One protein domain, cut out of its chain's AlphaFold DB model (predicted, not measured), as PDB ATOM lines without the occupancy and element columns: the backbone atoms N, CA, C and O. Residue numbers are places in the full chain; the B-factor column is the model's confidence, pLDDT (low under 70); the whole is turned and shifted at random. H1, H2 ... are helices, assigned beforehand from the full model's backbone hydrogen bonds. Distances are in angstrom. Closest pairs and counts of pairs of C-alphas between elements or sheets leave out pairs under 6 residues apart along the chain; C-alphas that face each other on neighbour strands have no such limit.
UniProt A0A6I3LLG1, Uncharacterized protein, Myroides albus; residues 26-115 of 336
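Overview. This is residues 26 to 115 of the 336 residues of an uncharacterized protein of Myroides albus (UniProt A0A6I3LLG1). This is a thin rod of helices in two rows: H1 and then H2 make one row, and in the other H3 and H4 share one end of the rod while the longest helix, H5, runs on to the far end beside H2. The link of residues 58 to 67 folds back from the end of H2 to H3. The printed part has 90 residues with five named helices, H1 to H5 in chain order, and no named strand: all helix. It is loose, with a radius of gyration of the C-alphas of 15.2 A and spans of 52 by 18 by 17 A.

Arrangement. Start at H5, residues 93 to 115, which touches H2, residues 39 to 57, the same way at a shallow tilt of 22 degrees; their closest C-alphas, of Leu 56 and Ala 107, are 6.6 A apart. With residues 93 to 97 alone H5 touches H3, residues 68 to 77, closest at the C-alphas of Ile 68 and Lys 97, 7.1 A. H2 and H3 form a helical hairpin, closest at the C-alphas of Tyr 41 and Leu 71, 5.6 A. H4, residues 81 to 90, touches H1, residues 26 to 34, opposite ways at 2 degrees, a shallow tilt, with the C-alphas of Thr 34 and Asn 83 closest at 6.0 A. H2 and H4 are apart. Every O i to N i+4 pair is within hydrogen-bond range in H1, H2, H3 and H4; in H5 16 of 19 are.

Along the chain. Find C-alpha 93 at (28.119, 4.206, 80.168); from there H5 runs 34.6 A to C-alpha 115 at (35.835, -24.642, 97.741). H2 measures 27.1 A, H4 14.8 A, H3 14.1 A and H1 12.3 A, the last from C-alpha 26 at (38.330, 17.868, 82.232).

Size, cuts and confidence. The C-alphas of Glu 82 and Ile 115 are farthest apart, 51.8 A. The printed part has no cut and no long link. Look for pLDDT under 70 at residues 69 to 71, 74, 77 to 79, 108 and 112 to 115.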
ATOM      1  N   LYS A  26      38.796  17.148  83.425       89.25
ATOM      2  CA  LYS A  26      38.330  17.868  82.232       89.25
ATOM      3  C   LYS A  26      36.919  17.435  81.841       89.25
ATOM      4  O   LYS A  26      36.063  18.296  81.631       89.25
ATOM      5  N   GLU A  27      36.663  16.131  81.795       89.69
ATOM      6  CA  GLU A  27      35.341  15.569  81.499       89.69
ATOM      7  C   GLU A  27      34.336  15.917  82.594       89.69
ATOM      8  O   GLU A  27      33.251  16.400  82.280       89.69
ATOM      9  N   GLN A  28      34.711  15.812  83.872       91.25
ATOM     10  CA  GLN A  28      33.862  16.232  84.991       91.25
ATOM     11  C   GLN A  28      33.492  17.716  84.888       91.25
ATOM     12  O   GLN A  28      32.329  18.087  85.057       91.25
ATOM     13  N   THR A  29      34.447  18.579  84.535       90.00
ATOM     14  CA  THR A  29      34.198  20.010  84.306       90.00
ATOM     15  C   THR A  29      33.256  20.233  83.119       90.00
ATOM     16  O   THR A  29      32.383  21.104  83.171       90.00
ATOM     17  N   GLN A  30      33.389  19.451  82.050       88.81
ATOM     18  CA  GLN A  30      32.523  19.534  80.875       88.81
ATOM     19  C   GLN A  30      31.102  19.031  81.165       88.81
ATOM     20  O   GLN A  30      30.128  19.676  80.768       88.81
ATOM     21  N   VAL A  31      30.966  17.937  81.918       87.25
ATOM     22  CA  VAL A  31      29.689  17.438  82.438       87.25
ATOM     23  C   VAL A  31      29.051  18.493  83.329       87.25
ATOM     24  O   VAL A  31      27.891  18.828  83.117       87.25
ATOM     25  N   LYS A  32      29.808  19.099  84.251       88.25
ATOM     26  CA  LYS A  32      29.334  20.168  85.141       88.25
ATOM     27  C   LYS A  32      28.771  21.364  84.369       88.25
ATOM     28  O   LYS A  32      27.697  21.864  84.698       88.25
ATOM     29  N   LYS A  33      29.470  21.794  83.311       87.50
ATOM     30  CA  LYS A  33      29.025  22.866  82.402       87.50
ATOM     31  C   LYS A  33      27.777  22.482  81.603       87.50
ATOM     32  O   LYS A  33      26.940  23.339  81.348       87.50
ATOM     33  N   THR A  34      27.653  21.214  81.216       84.56
ATOM     34  CA  THR A  34      26.515  20.702  80.433       84.56
ATOM     35  C   THR A  34      25.275  20.490  81.309       84.56
ATOM     36  O   THR A  34      24.160  20.814  80.913       84.56
ATOM     37  N   SER A  35      25.459  19.955  82.515       82.12
ATOM     38  CA  SER A  35      24.427  19.765  83.530       82.12
ATOM     39  C   SER A  35      25.056  19.638  84.921       82.12
ATOM     40  O   SER A  35      25.502  18.566  85.335       82.12
ATOM     41  N   ASN A  36      25.000  20.725  85.695       80.00
ATOM     42  CA  ASN A  36      25.413  20.743  87.105       80.00
ATOM     43  C   ASN A  36      24.683  19.686  87.957       80.00
ATOM     44  O   ASN A  36      25.210  19.244  88.971       80.00
ATOM     45  N   LYS A  37      23.471  19.286  87.547       78.62
ATOM     46  CA  LYS A  37      22.653  18.293  88.254       78.62
ATOM     47  C   LYS A  37      23.039  16.850  87.931       78.62
ATOM     48  O   LYS A  37      22.751  15.981  88.739       78.62
ATOM     49  N   ALA A  38      23.672  16.587  86.785       80.31
ATOM     50  CA  ALA A  38      24.036  15.234  86.364       80.31
ATOM     51  C   ALA A  38      25.313  14.725  87.049       80.31
ATOM     52  O   ALA A  38      25.389  13.551  87.404       80.31
ATOM     53  N   LEU A  39      26.297  15.609  87.263       86.00
ATOM     54  CA  LEU A  39      27.616  15.238  87.788       86.00
ATOM     55  C   LEU A  39      27.566  14.438  89.108       86.00
ATOM     56  O   LEU A  39      28.239  13.413  89.172       86.00
ATOM     57  N   PRO A  40      26.770  14.813  90.132       83.12
ATOM     58  CA  PRO A  40      26.743  14.069  91.393       83.12
ATOM     59  C   PRO A  40      26.311  12.602  91.242       83.12
ATOM     60  O   PRO A  40      26.840  11.739  91.934       83.12
ATOM     61  N   TYR A  41      25.388  12.305  90.321       83.12
ATOM     62  CA  TYR A  41      24.925  10.935  90.065       83.12
ATOM     63  C   TYR A  41      26.006  10.088  89.389       83.12
ATOM     64  O   TYR A  41      26.170   8.915  89.711       83.12
ATOM     65  N   LEU A  42      26.769  10.694  88.481       86.12
ATOM     66  CA  LEU A  42      27.850  10.022  87.761       86.12
ATOM     67  C   LEU A  42      29.046   9.755  88.675       86.12
ATOM     68  O   LEU A  42      29.539   8.635  88.717       86.12
ATOM     69  N   LEU A  43      29.437  10.740  89.489       87.44
ATOM     70  CA  LEU A  43      30.461  10.544  90.518       87.44
ATOM     71  C   LEU A  43      30.045   9.485  91.541       87.44
ATOM     72  O   LEU A  43      30.894   8.784  92.083       87.44
ATOM     73  N   LYS A  44      28.738   9.333  91.800       84.19
ATOM     74  CA  LYS A  44      28.257   8.281  92.692       84.19
ATOM     75  C   LYS A  44      28.459   6.881  92.109       84.19
ATOM     76  O   LYS A  44      28.833   5.991  92.867       84.19
ATOM     77  N   ILE A  45      28.241   6.697  90.803       86.19
ATOM     78  CA  ILE A  45      28.550   5.438  90.105       86.19
ATOM     79  C   ILE A  45      30.036   5.113  90.273       86.19
ATOM     80  O   ILE A  45      30.374   4.031  90.744       86.19
ATOM     81  N   GLU A  46      30.907   6.069  89.940       90.31
ATOM     82  CA  GLU A  46      32.362   5.908  90.021       90.31
ATOM     83  C   GLU A  46      32.825   5.569  91.437       90.31
ATOM     84  O   GLU A  46      33.565   4.610  91.625       90.31
ATOM     85  N   GLN A  47      32.296   6.269  92.443       87.44
ATOM     86  CA  GLN A  47      32.605   5.999  93.845       87.44
ATOM     87  C   GLN A  47      32.239   4.566  94.263       87.44
ATOM     88  O   GLN A  47      32.974   3.943  95.027       87.44
ATOM     89  N   VAL A  48      31.089   4.046  93.821       84.69
ATOM     90  CA  VAL A  48      30.684   2.671  94.152       84.69
ATOM     91  C   VAL A  48      31.611   1.663  93.476       84.69
ATOM     92  O   VAL A  48      32.070   0.737  94.137       84.69
ATOM     93  N   LEU A  49      31.940   1.876  92.200       89.75
ATOM     94  CA  LEU A  49      32.892   1.032  91.477       89.75
ATOM     95  C   LEU A  49      34.283   1.053  92.137       89.75
ATOM     96  O   LEU A  49      34.876  -0.003  92.331       89.75
ATOM     97  N   ASP A  50      34.776   2.217  92.564       89.81
ATOM     98  CA  ASP A  50      36.055   2.335  93.277       89.81
ATOM     99  C   ASP A  50      36.040   1.579  94.611       89.81
ATOM    100  O   ASP A  50      36.957   0.814  94.913       89.81
ATOM    101  N   ASN A  51      34.973   1.739  95.397       84.88
ATOM    102  CA  ASN A  51      34.824   1.029  96.666       84.88
ATOM    103  C   ASN A  51      34.769  -0.491  96.467       84.88
ATOM    104  O   ASN A  51      35.387  -1.230  97.229       84.88
ATOM    105  N   ASN A  52      34.071  -0.966  95.436       89.19
ATOM    106  CA  ASN A  52      34.027  -2.387  95.101       89.19
ATOM    107  C   ASN A  52      35.408  -2.931  94.739       89.19
ATOM    108  O   ASN A  52      35.765  -4.021  95.175       89.19
ATOM    109  N   ALA A  53      36.202  -2.176  93.975       89.19
ATOM    110  CA  ALA A  53      37.566  -2.573  93.644       89.19
ATOM    111  C   ALA A  53      38.427  -2.738  94.908       89.19
ATOM    112  O   ALA A  53      39.188  -3.700  95.005       89.19
ATOM    113  N   ILE A  54      38.266  -1.850  95.897       86.12
ATOM    114  CA  ILE A  54      38.939  -1.958  97.201       86.12
ATOM    115  C   ILE A  54      38.487  -3.220  97.950       86.12
ATOM    116  O   ILE A  54      39.334  -3.961  98.445       86.12
ATOM    117  N   LEU A  55      37.179  -3.494  98.011       83.44
ATOM    118  CA  LEU A  55      36.640  -4.696  98.666       83.44
ATOM    119  C   LEU A  55      37.193  -5.979  98.032       83.44
ATOM    120  O   LEU A  55      37.684  -6.859  98.733       83.44
ATOM    121  N   LEU A  56      37.220  -6.050  96.701       85.88
ATOM    122  CA  LEU A  56      37.759  -7.202  95.975       85.88
ATOM    123  C   LEU A  56      39.262  -7.393  96.206       85.88
ATOM    124  O   LEU A  56      39.720  -8.524  96.362       85.88
ATOM    125  N   GLN A  57      40.036  -6.305  96.283       86.31
ATOM    126  CA  GLN A  57      41.454  -6.365  96.668       86.31
ATOM    127  C   GLN A  57      41.645  -6.896  98.094       86.31
ATOM    128  O   GLN A  57      42.637  -7.564  98.375       86.31
ATOM    129  N   GLN A  58      40.686  -6.627  98.979       86.50
ATOM    130  CA  GLN A  58      40.636  -7.146 100.347       86.50
ATOM    131  C   GLN A  58      40.036  -8.560 100.435       86.50
ATOM    132  O   GLN A  58      39.828  -9.054 101.539       86.50
ATOM    133  N   GLN A  59      39.793  -9.217  99.293       84.94
ATOM    134  CA  GLN A  59      39.149 -10.531  99.194       84.94
ATOM    135  C   GLN A  59      37.726 -10.574  99.778       84.94
ATOM    136  O   GLN A  59      37.236 -11.640 100.141       84.94
ATOM    137  N   ASP A  60      37.039  -9.431  99.838       79.88
ATOM    138  CA  ASP A  60      35.644  -9.350 100.260       79.88
ATOM    139  C   ASP A  60      34.708  -9.404  99.032       79.88
ATOM    140  O   ASP A  60      34.694  -8.470  98.221       79.88
ATOM    141  N   PRO A  61      33.896 -10.469  98.868       82.50
ATOM    142  CA  PRO A  61      32.962 -10.592  97.750       82.50
ATOM    143  C   PRO A  61      31.685  -9.742  97.917       82.50
ATOM    144  O   PRO A  61      30.813  -9.761  97.042       82.50
ATOM    145  N   ASN A  62      31.522  -9.011  99.026       85.75
ATOM    146  CA  ASN A  62      30.317  -8.239  99.351       85.75
ATOM    147  C   ASN A  62      30.312  -6.838  98.713       85.75
ATOM    148  O   ASN A  62      30.171  -5.811  99.378       85.75
ATOM    149  N   ILE A  63      30.451  -6.807  97.388       82.44
ATOM    150  CA  ILE A  63      30.438  -5.585  96.577       82.44
ATOM    151  C   ILE A  63      29.028  -4.982  96.439       82.44
ATOM    152  O   ILE A  63      28.021  -5.687  96.507       82.44
ATOM    153  N   GLN A  64      28.955  -3.668  96.215       79.19
ATOM    154  CA  GLN A  64      27.712  -2.901  96.101       79.19
ATOM    155  C   GLN A  64      27.297  -2.662  94.644       79.19
ATOM    156  O   GLN A  64      28.124  -2.320  93.802       79.19
ATOM    157  N   ASN A  65      25.998  -2.749  94.345       78.81
ATOM    158  CA  ASN A  65      25.482  -2.442  93.008       78.81
ATOM    159  C   ASN A  65      25.575  -0.923  92.709       78.81
ATOM    160  O   ASN A  65      24.944  -0.126  93.413       78.81
ATOM    161  N   PRO A  66      26.290  -0.498  91.648       80.44
ATOM    162  CA  PRO A  66      26.472   0.912  91.298       80.44
ATOM    163  C   PRO A  66      25.239   1.577  90.674       80.44
ATOM    164  O   PRO A  66      25.298   2.763  90.364       80.44
ATOM    165  N   ALA A  67      24.126   0.860  90.467       73.62
ATOM    166  CA  ALA A  67      22.863   1.426  89.985       73.62
ATOM    167  C   ALA A  67      22.971   2.189  88.648       73.62
ATOM    168  O   ALA A  67      22.240   3.154  88.406       73.62
ATOM    169  N   ILE A  68      23.882   1.759  87.767       77.06
ATOM    170  CA  ILE A  68      24.306   2.518  86.578       77.06
ATOM    171  C   ILE A  68      23.118   2.974  85.727       77.06
ATOM    172  O   ILE A  68      23.029   4.151  85.394       77.06
ATOM    173  N   ASN A  69      22.183   2.079  85.389       69.06
ATOM    174  CA  ASN A  69      21.052   2.428  84.519       69.06
ATOM    175  C   ASN A  69      20.149   3.502  85.136       69.06
ATOM    176  O   ASN A  69      19.731   4.427  84.438       69.06
ATOM    177  N   GLU A  70      19.866   3.400  86.432       67.12
ATOM    178  CA  GLU A  70      18.946   4.308  87.107       67.12
ATOM    179  C   GLU A  70      19.598   5.661  87.393       67.12
ATOM    180  O   GLU A  70      19.013   6.697  87.080       67.12
ATOM    181  N   LEU A  71      20.837   5.679  87.890       68.81
ATOM    182  CA  LEU A  71      21.568   6.927  88.120       68.81
ATOM    183  C   LEU A  71      21.842   7.659  86.798       68.81
ATOM    184  O   LEU A  71      21.702   8.881  86.734       68.81
ATOM    185  N   VAL A  72      22.118   6.930  85.709       73.56
ATOM    186  CA  VAL A  72      22.191   7.513  84.363       73.56
ATOM    187  C   VAL A  72      20.830   8.061  83.939       73.56
ATOM    188  O   VAL A  72      20.763   9.212  83.510       73.56
ATOM    189  N   LYS A  73      19.732   7.310  84.079       70.94
ATOM    190  CA  LYS A  73      18.387   7.795  83.723       70.94
ATOM    191  C   LYS A  73      18.027   9.062  84.492       70.94
ATOM    192  O   LYS A  73      17.589  10.022  83.868       70.94
ATOM    193  N   GLN A  74      18.260   9.106  85.801       68.19
ATOM    194  CA  GLN A  74      18.037  10.294  86.630       68.19
ATOM    195  C   GLN A  74      18.925  11.465  86.198       68.19
ATOM    196  O   GLN A  74      18.447  12.593  86.077       68.19
ATOM    197  N   SER A  75      20.194  11.202  85.879       70.50
ATOM    198  CA  SER A  75      21.107  12.234  85.374       70.50
ATOM    199  C   SER A  75      20.626  12.832  84.042       70.50
ATOM    200  O   SER A  75      20.723  14.042  83.827       70.50
ATOM    201  N   LEU A  76      20.065  11.991  83.164       71.12
ATOM    202  CA  LEU A  76      19.630  12.367  81.824       71.12
ATOM    203  C   LEU A  76      18.256  13.038  81.837       71.12
ATOM    204  O   LEU A  76      18.088  14.051  81.168       71.12
ATOM    205  N   THR A  77      17.290  12.553  82.619       67.25
ATOM    206  CA  THR A  77      15.951  13.170  82.715       67.25
ATOM    207  C   THR A  77      15.991  14.576  83.310       67.25
ATOM    208  O   THR A  77      15.124  15.391  83.011       67.25
ATOM    209  N   MET A  78      17.023  14.898  84.094       65.44
ATOM    210  CA  MET A  78      17.268  16.253  84.594       65.44
ATOM    211  C   MET A  78      17.933  17.195  83.578       65.44
ATOM    212  O   MET A  78      18.058  18.391  83.853       65.44
ATOM    213  N   ALA A  79      18.364  16.685  82.423       68.75
ATOM    214  CA  ALA A  79      18.974  17.453  81.345       68.75
ATOM    215  C   ALA A  79      18.002  17.633  80.166       68.75
ATOM    216  O   ALA A  79      17.172  16.768  79.883       68.75
ATOM    217  N   THR A  80      18.133  18.746  79.433       77.25
ATOM    218  CA  THR A  80      17.431  18.939  78.152       77.25
ATOM    219  C   THR A  80      17.853  17.864  77.147       77.25
ATOM    220  O   THR A  80      18.962  17.340  77.239       77.25
ATOM    221  N   THR A  81      17.019  17.556  76.150       78.50
ATOM    222  CA  THR A  81      17.333  16.559  75.105       78.50
ATOM    223  C   THR A  81      18.688  16.816  74.434       78.50
ATOM    224  O   THR A  81      19.466  15.890  74.213       78.50
ATOM    225  N   GLU A  82      19.021  18.083  74.178       80.75
ATOM    226  CA  GLU A  82      20.322  18.480  73.635       80.75
ATOM    227  C   GLU A  82      21.478  18.163  74.599       80.75
ATOM    228  O   GLU A  82      22.495  17.588  74.202       80.75
ATOM    229  N   ASN A  83      21.311  18.469  75.887       77.69
ATOM    230  CA  ASN A  83      22.313  18.176  76.907       77.69
ATOM    231  C   ASN A  83      22.455  16.670  77.159       77.69
ATOM    232  O   ASN A  83      23.568  16.210  77.386       77.69
ATOM    233  N   GLN A  84      21.385  15.882  77.045       76.81
ATOM    234  CA  GLN A  84      21.460  14.419  77.119       76.81
ATOM    235  C   GLN A  84      22.349  13.841  76.012       76.81
ATOM    236  O   GLN A  84      23.177  12.971  76.279       76.81
ATOM    237  N   ILE A  85      22.218  14.341  74.777       80.19
ATOM    238  CA  ILE A  85      23.066  13.924  73.650       80.19
ATOM    239  C   ILE A  85      24.530  14.287  73.922       80.19
ATOM    240  O   ILE A  85      25.419  13.477  73.668       80.19
ATOM    241  N   ARG A  86      24.791  15.485  74.460       82.12
ATOM    242  CA  ARG A  86      26.150  15.931  74.810       82.12
ATOM    243  C   ARG A  86      26.756  15.091  75.938       82.12
ATOM    244  O   ARG A  86      27.894  14.660  75.811       82.12
ATOM    245  N   LEU A  87      25.991  14.792  76.989       81.88
ATOM    246  CA  LEU A  87      26.433  13.958  78.113       81.88
ATOM    247  C   LEU A  87      26.798  12.537  77.664       81.88
ATOM    248  O   LEU A  87      27.857  12.040  78.036       81.88
ATOM    249  N   LYS A  88      25.989  11.915  76.796       80.81
ATOM    250  CA  LYS A  88      26.275  10.579  76.237       80.81
ATOM    251  C   LYS A  88      27.565  10.505  75.411       80.81
ATOM    252  O   LYS A  88      28.068   9.410  75.202       80.81
ATOM    253  N   LYS A  89      28.083  11.639  74.925       82.88
ATOM    254  CA  LYS A  89      29.372  11.710  74.212       82.88
ATOM    255  C   LYS A  89      30.570  11.868  75.147       82.88
ATOM    256  O   LYS A  89      31.686  11.624  74.712       82.88
ATOM    257  N   ILE A  90      30.342  12.322  76.379       82.69
ATOM    258  CA  ILE A  90      31.395  12.543  77.377       82.69
ATOM    259  C   ILE A  90      31.551  11.304  78.267       82.69
ATOM    260  O   ILE A  90      32.655  10.951  78.647       82.69
ATOM    261  N   ILE A  91      30.443  10.639  78.603       83.75
ATOM    262  CA  ILE A  91      30.417   9.556  79.591       83.75
ATOM    263  C   ILE A  91      30.371   8.201  78.887       83.75
ATOM    264  O   ILE A  91      29.447   7.926  78.117       83.75
ATOM    265  N   CYS A  92      31.294   7.304  79.233       84.75
ATOM    266  CA  CYS A  92      31.271   5.929  78.748       84.75
ATOM    267  C   CYS A  92      30.386   5.027  79.630       84.75
ATOM    268  O   CYS A  92      30.867   4.268  80.467       84.75
ATOM    269  N   ILE A  93      29.065   5.064  79.422       80.56
ATOM    270  CA  ILE A  93      28.119   4.206  80.168       80.56
ATOM    271  C   ILE A  93      28.427   2.712  79.959       80.56
ATOM    272  O   ILE A  93      28.263   1.915  80.879       80.56
ATOM    273  N   ALA A  94      28.864   2.331  78.755       75.75
ATOM    274  CA  ALA A  94      29.264   0.958  78.456       75.75
ATOM    275  C   ALA A  94      30.457   0.516  79.318       75.75
ATOM    276  O   ALA A  94      30.415  -0.575  79.875       75.75
ATOM    277  N   CYS A  95      31.441   1.398  79.513       84.56
ATOM    278  CA  CYS A  95      32.615   1.139  80.338       84.56
ATOM    279  C   CYS A  95      32.245   0.884  81.806       84.56
ATOM    280  O   CYS A  95      32.708  -0.083  82.394       84.56
ATOM    281  N   TYR A  96      31.350   1.690  82.394       84.75
ATOM    282  CA  TYR A  96      30.886   1.439  83.767       84.75
ATOM    283  C   TYR A  96      30.183   0.085  83.908       84.75
ATOM    284  O   TYR A  96      30.339  -0.589  84.922       84.75
ATOM    285  N   LYS A  97      29.394  -0.317  82.902       78.25
ATOM    286  CA  LYS A  97      28.718  -1.624  82.901       78.25
ATOM    287  C   LYS A  97      29.714  -2.774  82.796       78.25
ATOM    288  O   LYS A  97      29.531  -3.783  83.463       78.25
ATOM    289  N   GLU A  98      30.736  -2.612  81.965       79.44
ATOM    290  CA  GLU A  98      31.810  -3.587  81.793       79.44
ATOM    291  C   GLU A  98      32.663  -3.724  83.059       79.44
ATOM    292  O   GLU A  98      32.939  -4.832  83.503       79.44
ATOM    293  N   GLU A  99      33.018  -2.618  83.710       85.75
ATOM    294  CA  GLU A  99      33.742  -2.670  84.979       85.75
ATOM    295  C   GLU A  99      32.912  -3.330  86.082       85.75
ATOM    296  O   GLU A  99      33.410  -4.204  86.788       85.75
ATOM    297  N   TRP A 100      31.637  -2.951  86.207       85.75
ATOM    298  CA  TRP A 100      30.726  -3.586  87.156       85.75
ATOM    299  C   TRP A 100      30.646  -5.100  86.937       85.75
ATOM    300  O   TRP A 100      30.718  -5.872  87.890       85.75
ATOM    301  N   LEU A 101      30.556  -5.526  85.678       74.25
ATOM    302  CA  LEU A 101      30.594  -6.934  85.313       74.25
ATOM    303  C   LEU A 101      31.888  -7.611  85.778       74.25
ATOM    304  O   LEU A 101      31.826  -8.634  86.453       74.25
ATOM    305  N   ASN A 102      33.048  -7.030  85.472       80.62
ATOM    306  CA  ASN A 102      34.338  -7.593  85.873       80.62
ATOM    307  C   ASN A 102      34.447  -7.739  87.400       80.62
ATOM    308  O   ASN A 102      34.996  -8.721  87.899       80.62
ATOM    309  N   GLN A 103      33.892  -6.785  88.152       84.44
ATOM    310  CA  GLN A 103      33.844  -6.836  89.613       84.44
ATOM    311  C   GLN A 103      32.940  -7.960  90.125       84.44
ATOM    312  O   GLN A 103      33.314  -8.650  91.075       84.44
ATOM    313  N   ILE A 104      31.788  -8.188  89.486       78.56
ATOM    314  CA  ILE A 104      30.934  -9.342  89.787       78.56
ATOM    315  C   ILE A 104      31.687 -10.648  89.530       78.56
ATOM    316  O   ILE A 104      31.732 -11.492  90.422       78.56
ATOM    317  N   THR A 105      32.311 -10.807  88.359       73.38
ATOM    318  CA  THR A 105      33.070 -12.022  88.022       73.38
ATOM    319  C   THR A 105      34.184 -12.274  89.041       73.38
ATOM    320  O   THR A 105      34.364 -13.396  89.509       73.38
ATOM    321  N   ALA A 106      34.905 -11.229  89.460       79.12
ATOM    322  CA  ALA A 106      35.933 -11.343  90.491       79.12
ATOM    323  C   ALA A 106      35.360 -11.757  91.860       79.12
ATOM    324  O   ALA A 106      35.927 -12.628  92.521       79.12
ATOM    325  N   ALA A 107      34.225 -11.184  92.279       77.44
ATOM    326  CA  ALA A 107      33.536 -11.597  93.506       77.44
ATOM    327  C   ALA A 107      33.089 -13.066  93.451       77.44
ATOM    328  O   ALA A 107      33.085 -13.755  94.471       77.44
ATOM    329  N   GLU A 108      32.702 -13.548  92.270       69.88
ATOM    330  CA  GLU A 108      32.310 -14.940  92.051       69.88
ATOM    331  C   GLU A 108      33.499 -15.891  92.182       69.88
ATOM    332  O   GLU A 108      33.394 -16.875  92.914       69.88
ATOM    333  N   LEU A 109      34.650 -15.549  91.599       77.69
ATOM    334  CA  LEU A 109      35.882 -16.329  91.743       77.69
ATOM    335  C   LEU A 109      36.323 -16.464  93.206       77.69
ATOM    336  O   LEU A 109      36.696 -17.555  93.635       77.69
ATOM    337  N   LEU A 110      36.233 -15.392  94.001       77.50
ATOM    338  CA  LEU A 110      36.578 -15.432  95.431       77.50
ATOM    339  C   LEU A 110      35.734 -16.449  96.217       77.50
ATOM    340  O   LEU A 110      36.212 -17.032  97.185       77.50
ATOM    341  N   LEU A 111      34.494 -16.689  95.792       72.69
ATOM    342  CA  LEU A 111      33.594 -17.644  96.439       72.69
ATOM    343  C   LEU A 111      33.780 -19.085  95.964       72.69
ATOM    344  O   LEU A 111      33.304 -19.997  96.641       72.69
ATOM    345  N   ASP A 112      34.415 -19.288  94.811       63.59
ATOM    346  CA  ASP A 112      34.748 -20.612  94.286       63.59
ATOM    347  C   ASP A 112      36.124 -21.092  94.794       63.59
ATOM    348  O   ASP A 112      36.278 -22.275  95.094       63.59
ATOM    349  N   VAL A 113      37.095 -20.191  95.017       56.44
ATOM    350  CA  VAL A 113      38.412 -20.521  95.619       56.44
ATOM    351  C   VAL A 113      38.280 -21.066  97.050       56.44
ATOM    352  O   VAL A 113      39.059 -21.920  97.468       56.44
ATOM    353  N   ASP A 114      37.241 -20.660  97.782       48.88
ATOM    354  CA  ASP A 114      36.940 -21.170  99.130       48.88
ATOM    355  C   ASP A 114      36.470 -22.652  99.126       48.88
ATOM    356  O   ASP A 114      36.324 -23.279 100.177       48.88
ATOM    357  N   ILE A 115      36.243 -23.241  97.939       45.12
ATOM    358  CA  ILE A 115      35.835 -24.642  97.741       45.12
ATOM    359  C   ILE A 115      37.046 -25.553  97.481       45.12
ATOM    360  O   ILE A 115      37.073 -26.676  97.980       45.12
TER     361      ILE A 115